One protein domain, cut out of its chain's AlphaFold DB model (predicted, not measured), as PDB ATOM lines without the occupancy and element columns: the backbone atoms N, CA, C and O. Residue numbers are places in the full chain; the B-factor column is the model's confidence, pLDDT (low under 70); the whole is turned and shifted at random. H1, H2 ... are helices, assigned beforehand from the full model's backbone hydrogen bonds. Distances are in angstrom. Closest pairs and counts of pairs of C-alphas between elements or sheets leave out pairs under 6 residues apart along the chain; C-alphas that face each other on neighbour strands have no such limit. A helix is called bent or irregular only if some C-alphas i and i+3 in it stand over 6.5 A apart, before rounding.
ATOM      1  N   ILE A  29     -50.801  -2.803  -6.162       94.19
ATOM      2  CA  ILE A  29     -51.222  -1.611  -6.915       94.19
ATOM      3  C   ILE A  29     -51.274  -0.372  -6.017       94.19
ATOM      4  O   ILE A  29     -50.796   0.683  -6.417       94.19
ATOM      5  N   GLU A  30     -51.823  -0.483  -4.805       92.31
ATOM      6  CA  GLU A  30     -51.883   0.650  -3.869       92.31
ATOM      7  C   GLU A  30     -50.497   1.074  -3.383       92.31
ATOM      8  O   GLU A  30     -50.244   2.267  -3.237       92.31
ATOM      9  N   ALA A  31     -49.598   0.121  -3.129       91.69
ATOM     10  CA  ALA A  31     -48.227   0.427  -2.731       91.69
ATOM     11  C   ALA A  31     -47.478   1.168  -3.850       91.69
ATOM     12  O   ALA A  31     -46.905   2.227  -3.611       91.69
ATOM     13  N   GLU A  32     -47.548   0.667  -5.087       94.88
ATOM     14  CA  GLU A  32     -46.909   1.315  -6.240       94.88
ATOM     15  C   GLU A  32     -47.542   2.680  -6.551       94.88
ATOM     16  O   GLU A  32     -46.828   3.629  -6.876       94.88
ATOM     17  N   PHE A  33     -48.864   2.828  -6.402       94.56
ATOM     18  CA  PHE A  33     -49.529   4.122  -6.576       94.56
ATOM     19  C   PHE A  33     -49.116   5.133  -5.503       94.56
ATOM     20  O   PHE A  33     -48.897   6.302  -5.816       94.56
ATOM     21  N   PHE A  34     -48.980   4.698  -4.250       92.94
ATOM     22  CA  PHE A  34     -48.504   5.560  -3.175       92.94
ATOM     23  C   PHE A  34     -47.088   6.057  -3.451       92.94
ATOM     24  O   PHE A  34     -46.836   7.256  -3.346       92.94
ATOM     25  N   GLU A  35     -46.188   5.169  -3.874       93.19
ATOM     26  CA  GLU A  35     -44.822   5.539  -4.253       93.19
ATOM     27  C   GLU A  35     -44.796   6.531  -5.431       93.19
ATOM     28  O   GLU A  35     -44.048   7.517  -5.417       93.19
ATOM     29  N   LEU A  36     -45.678   6.320  -6.412       95.44
ATOM     30  CA  LEU A  36     -45.873   7.205  -7.561       95.44
ATOM     31  C   LEU A  36     -46.333   8.593  -7.156       95.44
ATOM     32  O   LEU A  36     -45.705   9.588  -7.524       95.44
ATOM     33  N   TYR A  37     -47.409   8.676  -6.386       93.44
ATOM     34  CA  TYR A  37     -48.005   9.942  -5.984       93.44
ATOM     35  C   TYR A  37     -47.142  10.694  -4.962       93.44
ATOM     36  O   TYR A  37     -46.944  11.905  -5.085       93.44
ATOM     37  N   LYS A  38     -46.645   9.999  -3.934       92.81
ATOM     38  CA  LYS A  38     -46.005  10.631  -2.776       92.81
ATOM     39  C   LYS A  38     -44.558  11.025  -3.042       92.81
ATOM     40  O   LYS A  38     -44.137  12.065  -2.535       92.81
ATOM     41  N   TYR A  39     -43.820  10.228  -3.817       93.56
ATOM     42  CA  TYR A  39     -42.386  10.438  -4.022       93.56
ATOM     43  C   TYR A  39     -42.059  10.774  -5.470       93.56
ATOM     44  O   TYR A  39     -41.596  11.884  -5.725       93.56
ATOM     45  N   ALA A  40     -42.320   9.879  -6.427       96.69
ATOM     46  CA  ALA A  40     -41.865  10.079  -7.807       96.69
ATOM     47  C   ALA A  40     -42.455  11.355  -8.432       96.69
ATOM     48  O   ALA A  40     -41.722  12.166  -8.996       96.69
ATOM     49  N   LEU A  41     -43.755  11.600  -8.252       96.06
ATOM     50  CA  LEU A  41     -44.402  12.825  -8.721       96.06
ATOM     51  C   LEU A  41     -43.811  14.084  -8.072       96.06
ATOM     52  O   LEU A  41     -43.538  15.066  -8.762       96.06
ATOM     53  N   VAL A  42     -43.585  14.063  -6.754       95.88
ATOM     54  CA  VAL A  42     -43.033  15.214  -6.024       95.88
ATOM     55  C   VAL A  42     -41.593  15.494  -6.452       95.88
ATOM     56  O   VAL A  42     -41.245  16.656  -6.661       95.88
ATOM     57  N   HIS A  43     -40.771  14.456  -6.627       96.69
ATOM     58  CA  HIS A  43     -39.403  14.574  -7.128       96.69
ATOM     59  C   HIS A  43     -39.358  15.105  -8.558       96.69
ATOM     60  O   HIS A  43     -38.591  16.026  -8.827       96.69
ATOM     61  N   ALA A  44     -40.217  14.598  -9.446       97.38
ATOM     62  CA  ALA A  44     -40.297  15.078 -10.820       97.38
ATOM     63  C   ALA A  44     -40.681  16.564 -10.867       97.38
ATOM     64  O   ALA A  44     -39.998  17.365 -11.502       97.38
ATOM     65  N   TRP A  45     -41.744  16.949 -10.151       97.50
ATOM     66  CA  TRP A  45     -42.229  18.329 -10.151       97.50
ATOM     67  C   TRP A  45     -41.238  19.292  -9.492       97.50
ATOM     68  O   TRP A  45     -40.856  20.294 -10.098       97.50
ATOM     69  N   LYS A  46     -40.779  18.991  -8.268       97.75
ATOM     70  CA  LYS A  46     -39.830  19.864  -7.564       97.75
ATOM     71  C   LYS A  46     -38.483  19.907  -8.265       97.75
ATOM     72  O   LYS A  46     -37.891  20.978  -8.319       97.75
ATOM     73  N   GLY A  47     -37.990  18.785  -8.775       97.31
ATOM     74  CA  GLY A  47     -36.707  18.735  -9.463       97.31
ATOM     75  C   GLY A  47     -36.716  19.577 -10.738       97.31
ATOM     76  O   GLY A  47     -35.831  20.413 -10.904       97.31
ATOM     77  N   ALA A  48     -37.774  19.471 -11.553       97.00
ATOM     78  CA  ALA A  48     -37.962  20.337 -12.717       97.00
ATOM     79  C   ALA A  48     -38.040  21.821 -12.324       97.00
ATOM     80  O   ALA A  48     -37.356  22.654 -12.914       97.00
ATOM     81  N   TYR A  49     -38.831  22.149 -11.295       98.12
ATOM     82  CA  TYR A  49     -38.980  23.522 -10.806       98.12
ATOM     83  C   TYR A  49     -37.650  24.132 -10.336       98.12
ATOM     84  O   TYR A  49     -37.386  25.304 -10.585       98.12
ATOM     85  N   HIS A  50     -36.792  23.337  -9.693       98.12
ATOM     86  CA  HIS A  50     -35.471  23.776  -9.228       98.12
ATOM     87  C   HIS A  50     -34.356  23.534 -10.258       98.12
ATOM     88  O   HIS A  50     -33.184  23.614  -9.898       98.12
ATOM     89  N   MET A  51     -34.698  23.237 -11.518       97.50
ATOM     90  CA  MET A  51     -33.744  23.009 -12.616       97.50
ATOM     91  C   MET A  51     -32.689  21.937 -12.302       97.50
ATOM     92  O   MET A  51     -31.575  21.972 -12.822       97.50
ATOM     93  N   ASN A  52     -33.026  20.979 -11.442       97.00
ATOM     94  CA  ASN A  52     -32.131  19.892 -11.090       97.00
ATOM     95  C   ASN A  52     -32.320  18.754 -12.100       97.00
ATOM     96  O   ASN A  52     -33.366  18.113 -12.032       97.00
ATOM     97  N   PRO A  53     -31.347  18.463 -12.986       96.44
ATOM     98  CA  PRO A  53     -31.500  17.498 -14.079       96.44
ATOM     99  C   PRO A  53     -31.746  16.057 -13.615       96.44
ATOM    100  O   PRO A  53     -32.340  15.268 -14.354       96.44
ATOM    101  N   ASP A  54     -31.368  15.716 -12.384       96.38
ATOM    102  CA  ASP A  54     -31.576  14.384 -11.815       96.38
ATOM    103  C   ASP A  54     -33.063  13.996 -11.746       96.38
ATOM    104  O   ASP A  54     -33.390  12.804 -11.723       96.38
ATOM    105  N   TYR A  55     -33.967  14.991 -11.776       96.88
ATOM    106  CA  TYR A  55     -35.420  14.795 -11.755       96.88
ATOM    107  C   TYR A  55     -35.931  13.870 -12.871       96.88
ATOM    108  O   TYR A  55     -37.025  13.302 -12.789       96.88
ATOM    109  N   ALA A  56     -35.170  13.786 -13.966       96.06
ATOM    110  CA  ALA A  56     -35.551  13.046 -15.152       96.06
ATOM    111  C   ALA A  56     -35.275  11.545 -14.986       96.06
ATOM    112  O   ALA A  56     -36.195  10.733 -15.071       96.06
ATOM    113  N   HIS A  57     -34.014  11.162 -14.763       95.75
ATOM    114  CA  HIS A  57     -33.608   9.753 -14.822       95.75
ATOM    115  C   HIS A  57     -33.264   9.139 -13.463       95.75
ATOM    116  O   HIS A  57     -33.434   7.936 -13.280       95.75
ATOM    117  N   TRP A  58     -32.790   9.940 -12.507       90.75
ATOM    118  CA  TRP A  58     -32.316   9.434 -11.217       90.75
ATOM    119  C   TRP A  58     -33.421   9.357 -10.179       90.75
ATOM    120  O   TRP A  58     -33.530   8.342  -9.496       90.75
ATOM    121  N   TYR A  59     -34.251  10.388 -10.071       88.44
ATOM    122  CA  TYR A  59     -35.416  10.397  -9.192       88.44
ATOM    123  C   TYR A  59     -36.519  11.250  -9.799       88.44
ATOM    124  O   TYR A  59     -36.324  12.424 -10.051       88.44
ATOM    125  N   GLY A  60     -37.710  10.701  -9.994       96.06
ATOM    126  CA  GLY A  60     -38.852  11.457 -10.490       96.06
ATOM    127  C   GLY A  60     -39.453  10.838 -11.737       96.06
ATOM    128  O   GLY A  60     -40.222   9.885 -11.632       96.06
ATOM    129  N   TRP A  61     -39.149  11.387 -12.914       96.94
ATOM    130  CA  TRP A  61     -39.841  11.039 -14.158       96.94
ATOM    131  C   TRP A  61     -39.673   9.566 -14.543       96.94
ATOM    132  O   TRP A  61     -40.663   8.890 -14.829       96.94
ATOM    133  N   ALA A  62     -38.452   9.032 -14.513       97.44
ATOM    134  CA  ALA A  62     -38.211   7.622 -14.802       97.44
ATOM    135  C   ALA A  62     -38.952   6.701 -13.817       97.44
ATOM    136  O   ALA A  62     -39.613   5.754 -14.243       97.44
ATOM    137  N   GLN A  63     -38.919   7.007 -12.515       97.44
ATOM    138  CA  GLN A  63     -39.628   6.240 -11.486       97.44
ATOM    139  C   GLN A  63     -41.143   6.299 -11.665       97.44
ATOM    140  O   GLN A  63     -41.795   5.267 -11.539       97.44
ATOM    141  N   LEU A  64     -41.690   7.466 -12.014       97.25
ATOM    142  CA  LEU A  64     -43.119   7.653 -12.262       97.25
ATOM    143  C   LEU A  64     -43.589   6.738 -13.398       97.25
ATOM    144  O   LEU A  64     -44.576   6.018 -13.254       97.25
ATOM    145  N   ASN A  65     -42.845   6.713 -14.507       97.56
ATOM    146  CA  ASN A  65     -43.140   5.826 -15.631       97.56
ATOM    147  C   ASN A  65     -42.978   4.347 -15.250       97.56
ATOM    148  O   ASN A  65     -43.829   3.528 -15.590       97.56
ATOM    149  N   LEU A  66     -41.929   4.001 -14.500       98.00
ATOM    150  CA  LEU A  66     -41.708   2.631 -14.041       98.00
ATOM    151  C   LEU A  66     -42.850   2.136 -13.139       98.00
ATOM    152  O   LEU A  66     -43.352   1.032 -13.334       98.00
ATOM    153  N   GLN A  67     -43.285   2.940 -12.170       97.88
ATOM    154  CA  GLN A  67     -44.400   2.602 -11.281       97.88
ATOM    155  C   GLN A  67     -45.713   2.471 -12.056       97.88
ATOM    156  O   GLN A  67     -46.483   1.546 -11.798       97.88
ATOM    157  N   LEU A  68     -45.949   3.327 -13.057       98.00
ATOM    158  CA  LEU A  68     -47.107   3.198 -13.942       98.00
ATOM    159  C   LEU A  68     -47.109   1.852 -14.682       98.00
ATOM    160  O   LEU A  68     -48.140   1.179 -14.722       98.00
ATOM    161  N   GLU A  69     -45.973   1.433 -15.237       98.56
ATOM    162  CA  GLU A  69     -45.872   0.142 -15.926       98.56
ATOM    163  C   GLU A  69     -46.057  -1.043 -14.975       98.56
ATOM    164  O   GLU A  69     -46.773  -1.991 -15.300       98.56
ATOM    165  N   LYS A  70     -45.525  -0.965 -13.752       98.31
ATOM    166  CA  LYS A  70     -45.792  -1.982 -12.725       98.31
ATOM    167  C   LYS A  70     -47.279  -2.081 -12.380       98.31
ATOM    168  O   LYS A  70     -47.805  -3.189 -12.291       98.31
ATOM    169  N   ILE A  71     -47.970  -0.948 -12.228       97.94
ATOM    170  CA  ILE A  71     -49.419  -0.915 -11.967       97.94
ATOM    171  C   ILE A  71     -50.185  -1.561 -13.126       97.94
ATOM    172  O   ILE A  71     -51.067  -2.393 -12.893       97.94
ATOM    173  N   LYS A  72     -49.847  -1.221 -14.376       98.56
ATOM    174  CA  LYS A  72     -50.467  -1.827 -15.565       98.56
ATOM    175  C   LYS A  72     -50.236  -3.336 -15.614       98.56
ATOM    176  O   LYS A  72     -51.189  -4.077 -15.855       98.56
ATOM    177  N   GLY A  73     -49.008  -3.785 -15.358       98.56
ATOM    178  CA  GLY A  73     -48.633  -5.199 -15.348       98.56
ATOM    179  C   GLY A  73     -49.366  -6.005 -14.274       98.56
ATOM    180  O   GLY A  73     -49.901  -7.081 -14.557       98.56
ATOM    181  N   GLU A  74     -49.471  -5.463 -13.062       97.81
ATOM    182  CA  GLU A  74     -50.224  -6.086 -11.970       97.81
ATOM    183  C   GLU A  74     -51.724  -6.146 -12.295       97.81
ATOM    184  O   GLU A  74     -52.346  -7.198 -12.165       97.81
ATOM    185  N   ASN A  75     -52.310  -5.059 -12.807       98.06
ATOM    186  CA  ASN A  75     -53.712  -5.049 -13.236       98.06
ATOM    187  C   ASN A  75     -53.983  -6.077 -14.348       98.06
ATOM    188  O   ASN A  75     -55.001  -6.768 -14.302       98.06
ATOM    189  N   ALA A  76     -53.089  -6.211 -15.331       98.38
ATOM    190  CA  ALA A  76     -53.220  -7.217 -16.383       98.38
ATOM    191  C   ALA A  76     -53.183  -8.643 -15.811       98.38
ATOM    192  O   ALA A  76     -54.028  -9.471 -16.161       98.38
ATOM    193  N   THR A  77     -52.260  -8.911 -14.885       97.69
ATOM    194  CA  THR A  77     -52.152 -10.200 -14.185       97.69
ATOM    195  C   THR A  77     -53.426 -10.516 -13.403       97.69
ATOM    196  O   THR A  77     -54.014 -11.577 -13.604       97.69
ATOM    197  N   LEU A  78     -53.910  -9.583 -12.580       96.69
ATOM    198  CA  LEU A  78     -55.124  -9.766 -11.776       96.69
ATOM    199  C   LEU A  78     -56.363 -10.011 -12.642       96.69
ATOM    200  O   LEU A  78     -57.177 -10.875 -12.327       96.69
ATOM    201  N   ARG A  79     -56.494  -9.303 -13.770       97.12
ATOM    202  CA  ARG A  79     -57.593  -9.524 -14.723       97.12
ATOM    203  C   ARG A  79     -57.527 -10.900 -15.375       97.12
ATOM    204  O   ARG A  79     -58.566 -11.528 -15.556       97.12
ATOM    205  N   ARG A  80     -56.325 -11.377 -15.709       97.25
ATOM    206  CA  ARG A  80     -56.128 -12.726 -16.251       97.25
ATOM    207  C   ARG A  80     -56.484 -13.798 -15.223       97.25
ATOM    208  O   ARG A  80     -57.171 -14.746 -15.583       97.25
ATOM    209  N   LEU A  81     -56.050 -13.639 -13.973       96.25
ATOM    210  CA  LEU A  81     -56.384 -14.566 -12.887       96.25
ATOM    211  C   LEU A  81     -57.895 -14.626 -12.657       96.25
ATOM    212  O   LEU A  81     -58.468 -15.706 -12.704       96.25
ATOM    213  N   ALA A  82     -58.555 -13.471 -12.555       95.31
ATOM    214  CA  ALA A  82     -60.008 -13.412 -12.415       95.31
ATOM    215  C   ALA A  82     -60.742 -14.093 -13.585       95.31
ATOM    216  O   ALA A  82     -61.741 -14.777 -13.377       95.31
ATOM    217  N   ALA A  83     -60.253 -13.943 -14.821       95.00
ATOM    218  CA  ALA A  83     -60.833 -14.625 -15.977       95.00
ATOM    219  C   ALA A  83     -60.676 -16.154 -15.901       95.00
ATOM    220  O   ALA A  83     -61.617 -16.869 -16.232       95.00
ATOM    221  N   LEU A  84     -59.521 -16.652 -15.447       94.25
ATOM    222  CA  LEU A  84     -59.279 -18.087 -15.257       94.25
ATOM    223  C   LEU A  84     -60.159 -18.666 -14.146       94.25
ATOM    224  O   LEU A  84     -60.814 -19.679 -14.367       94.25
ATOM    225  N   GLU A  85     -60.233 -17.994 -12.997       93.69
ATOM    226  CA  GLU A  85     -61.103 -18.394 -11.884       93.69
ATOM    227  C   GLU A  85     -62.577 -18.420 -12.299       93.69
ATOM    228  O   GLU A  85     -63.330 -19.305 -11.897       93.69
ATOM    229  N   ASN A  86     -63.009 -17.456 -13.115       92.75
ATOM    230  CA  ASN A  86     -64.372 -17.437 -13.633       92.75
ATOM    231  C   ASN A  86     -64.618 -18.578 -14.624       92.75
ATOM    232  O   ASN A  86     -65.658 -19.217 -14.527       92.75
ATOM    233  N   ALA A  87     -63.674 -18.870 -15.525       89.75
ATOM    234  CA  ALA A  87     -63.787 -19.980 -16.472       89.75
ATOM    235  C   ALA A  87     -63.817 -21.351 -15.775       89.75
ATOM    236  O   ALA A  87     -64.543 -22.251 -16.199       89.75
ATOM    237  N   GLU A  88     -63.056 -21.508 -14.690       89.31
ATOM    238  CA  GLU A  88     -63.114 -22.692 -13.831       89.31
ATOM    239  C   GLU A  88     -64.496 -22.824 -13.178       89.31
ATOM    240  O   GLU A  88     -65.120 -23.881 -13.257       89.31
ATOM    241  N   LYS A  89     -65.023 -21.731 -12.608       88.06
ATOM    242  CA  LYS A  89     -66.353 -21.702 -11.973       88.06
ATOM    243  C   LYS A  89     -67.500 -21.953 -12.955       88.06
ATOM    244  O   LYS A  89     -68.495 -22.555 -12.563       88.06
ATOM    245  N   THR A  90     -67.397 -21.490 -14.201       84.38
ATOM    246  CA  THR A  90     -68.438 -21.681 -15.227       84.38
ATOM    247  C   THR A  90     -68.340 -23.028 -15.944       84.38
ATOM    248  O   THR A  90     -69.246 -23.373 -16.699       84.38
ATOM    249  N   GLY A  91     -67.272 -23.803 -15.723       71.31
ATOM    250  CA  GLY A  91     -67.025 -25.048 -16.454       71.31
ATOM    251  C   GLY A  91     -66.664 -24.833 -17.929       71.31
ATOM    252  O   GLY A  91     -66.580 -25.797 -18.687       71.31
ATOM    253  N   GLU A  92     -66.402 -23.591 -18.349       61.38
ATOM    254  CA  GLU A  92     -65.976 -23.228 -19.709       61.38
ATOM    255  C   GLU A  92     -64.469 -23.442 -19.933       61.38
ATOM    256  O   GLU A  92     -63.862 -22.848 -20.830       61.38
ATOM    257  N   ALA A  93     -63.829 -24.290 -19.123       59.94
ATOM    258  CA  ALA A  93     -62.455 -24.701 -19.344       59.94
ATOM    259  C   ALA A  93     -62.372 -25.410 -20.701       59.94
ATOM    260  O   ALA A  93     -62.728 -26.579 -20.851       59.94
ATOM    261  N   LYS A  94     -61.933 -24.667 -21.720       58.09
ATOM    262  CA  LYS A  94     -61.716 -25.166 -23.076       58.09
ATOM    263  C   LYS A  94     -60.830 -26.402 -22.963       58.09
ATOM    264  O   LYS A  94     -59.662 -26.275 -22.604       58.09
ATOM    265  N   ALA A  95     -61.398 -27.582 -23.218       60.66
ATOM    266  CA  ALA A  95     -60.695 -28.849 -23.091       60.66
ATOM    267  C   ALA A  95     -59.519 -28.877 -24.076       60.66
ATOM    268  O   ALA A  95     -59.664 -29.228 -25.245       60.66
ATOM    269  N   THR A  96     -58.342 -28.460 -23.622       64.44
ATOM    270  CA  THR A  96     -57.089 -28.789 -24.288       64.44
ATOM    271  C   THR A  96     -56.888 -30.286 -24.111       64.44
ATOM    272  O   THR A  96     -56.816 -30.732 -22.961       64.44
TER     273      THR A  96
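What this domain is: This is residues 29 to 96 of the 121 residues of an uncharacterized protein of Candidatus Methanoperedens nitroreducens (UniProt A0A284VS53). Two helices run side by side in opposite ways, the bent but nearly straight H1 beside the first part of the much longer H3, and the turn that joins them at one end holds the short H2. H3 runs on well past H1, and its residues 76 to 83 and 86 to 90 stick out alone. The printed part has 68 residues with three named helices, H1, H2 and H3 in chain order, and no named strand; its class is all helix. It is extended, with a radius of gyration of the C-alphas of 18.5 A and spans of 59 by 20 by 11 A.

Where its parts are: Find C-alpha 29 at (-51.222, -1.611, -6.915), where H1, residues 29 to 49, begins. By its hydrogen bonds it was assigned as one helix, but it is bent: C-alphas 38 and 41 are 6.5 A apart. Its arms are H1a, residues 29 to 38, 13.9 A long, and H1b, residues 41 to 49, 12.2 A long. H2 is residues 54 to 57. H3, residues 61 to 90, runs 43.5 A to C-alpha 90 at (-68.438, -21.681, -15.227).

How they stand to each other: H1a and H1b stand at a shallow tilt of 24 degrees. Look at Ile 29 and Ile 71: their C-alphas, 5.4 A apart, are the closest where H1a touches residues 63 to 75 of H3, opposite ways at a shallow tilt of 18 degrees. H1b and H3 touch only at their ends, closest at C-alphas 44 and 61, 5.3 A apart. H1b touches H2, closest at C-alphas 47 and 55, 4.7 A apart. H2 and H3 only just touch, and only at the corner, with 3 pairs of C-alphas within 8 A, the closest being those of Ala 56 and Ala 62, 6.1 A apart. H1a and H2 are apart. In H1a, H1b and H3 every O i to N i+4 pair is within hydrogen-bond range; H2 is too short for such a pair, and 0 of its 1 O i to N i+3 pair is within range.

The domain as a whole: The C-alphas farthest apart are those of His 50 and Ala 95, 60.0 A. The printed part has no cut, and both links, H1 to H2 and H2 to H3, are tight. In the B-factor column you will find a mean pLDDT of 92.6 for the printed part, with residues 92 to 96 under 70.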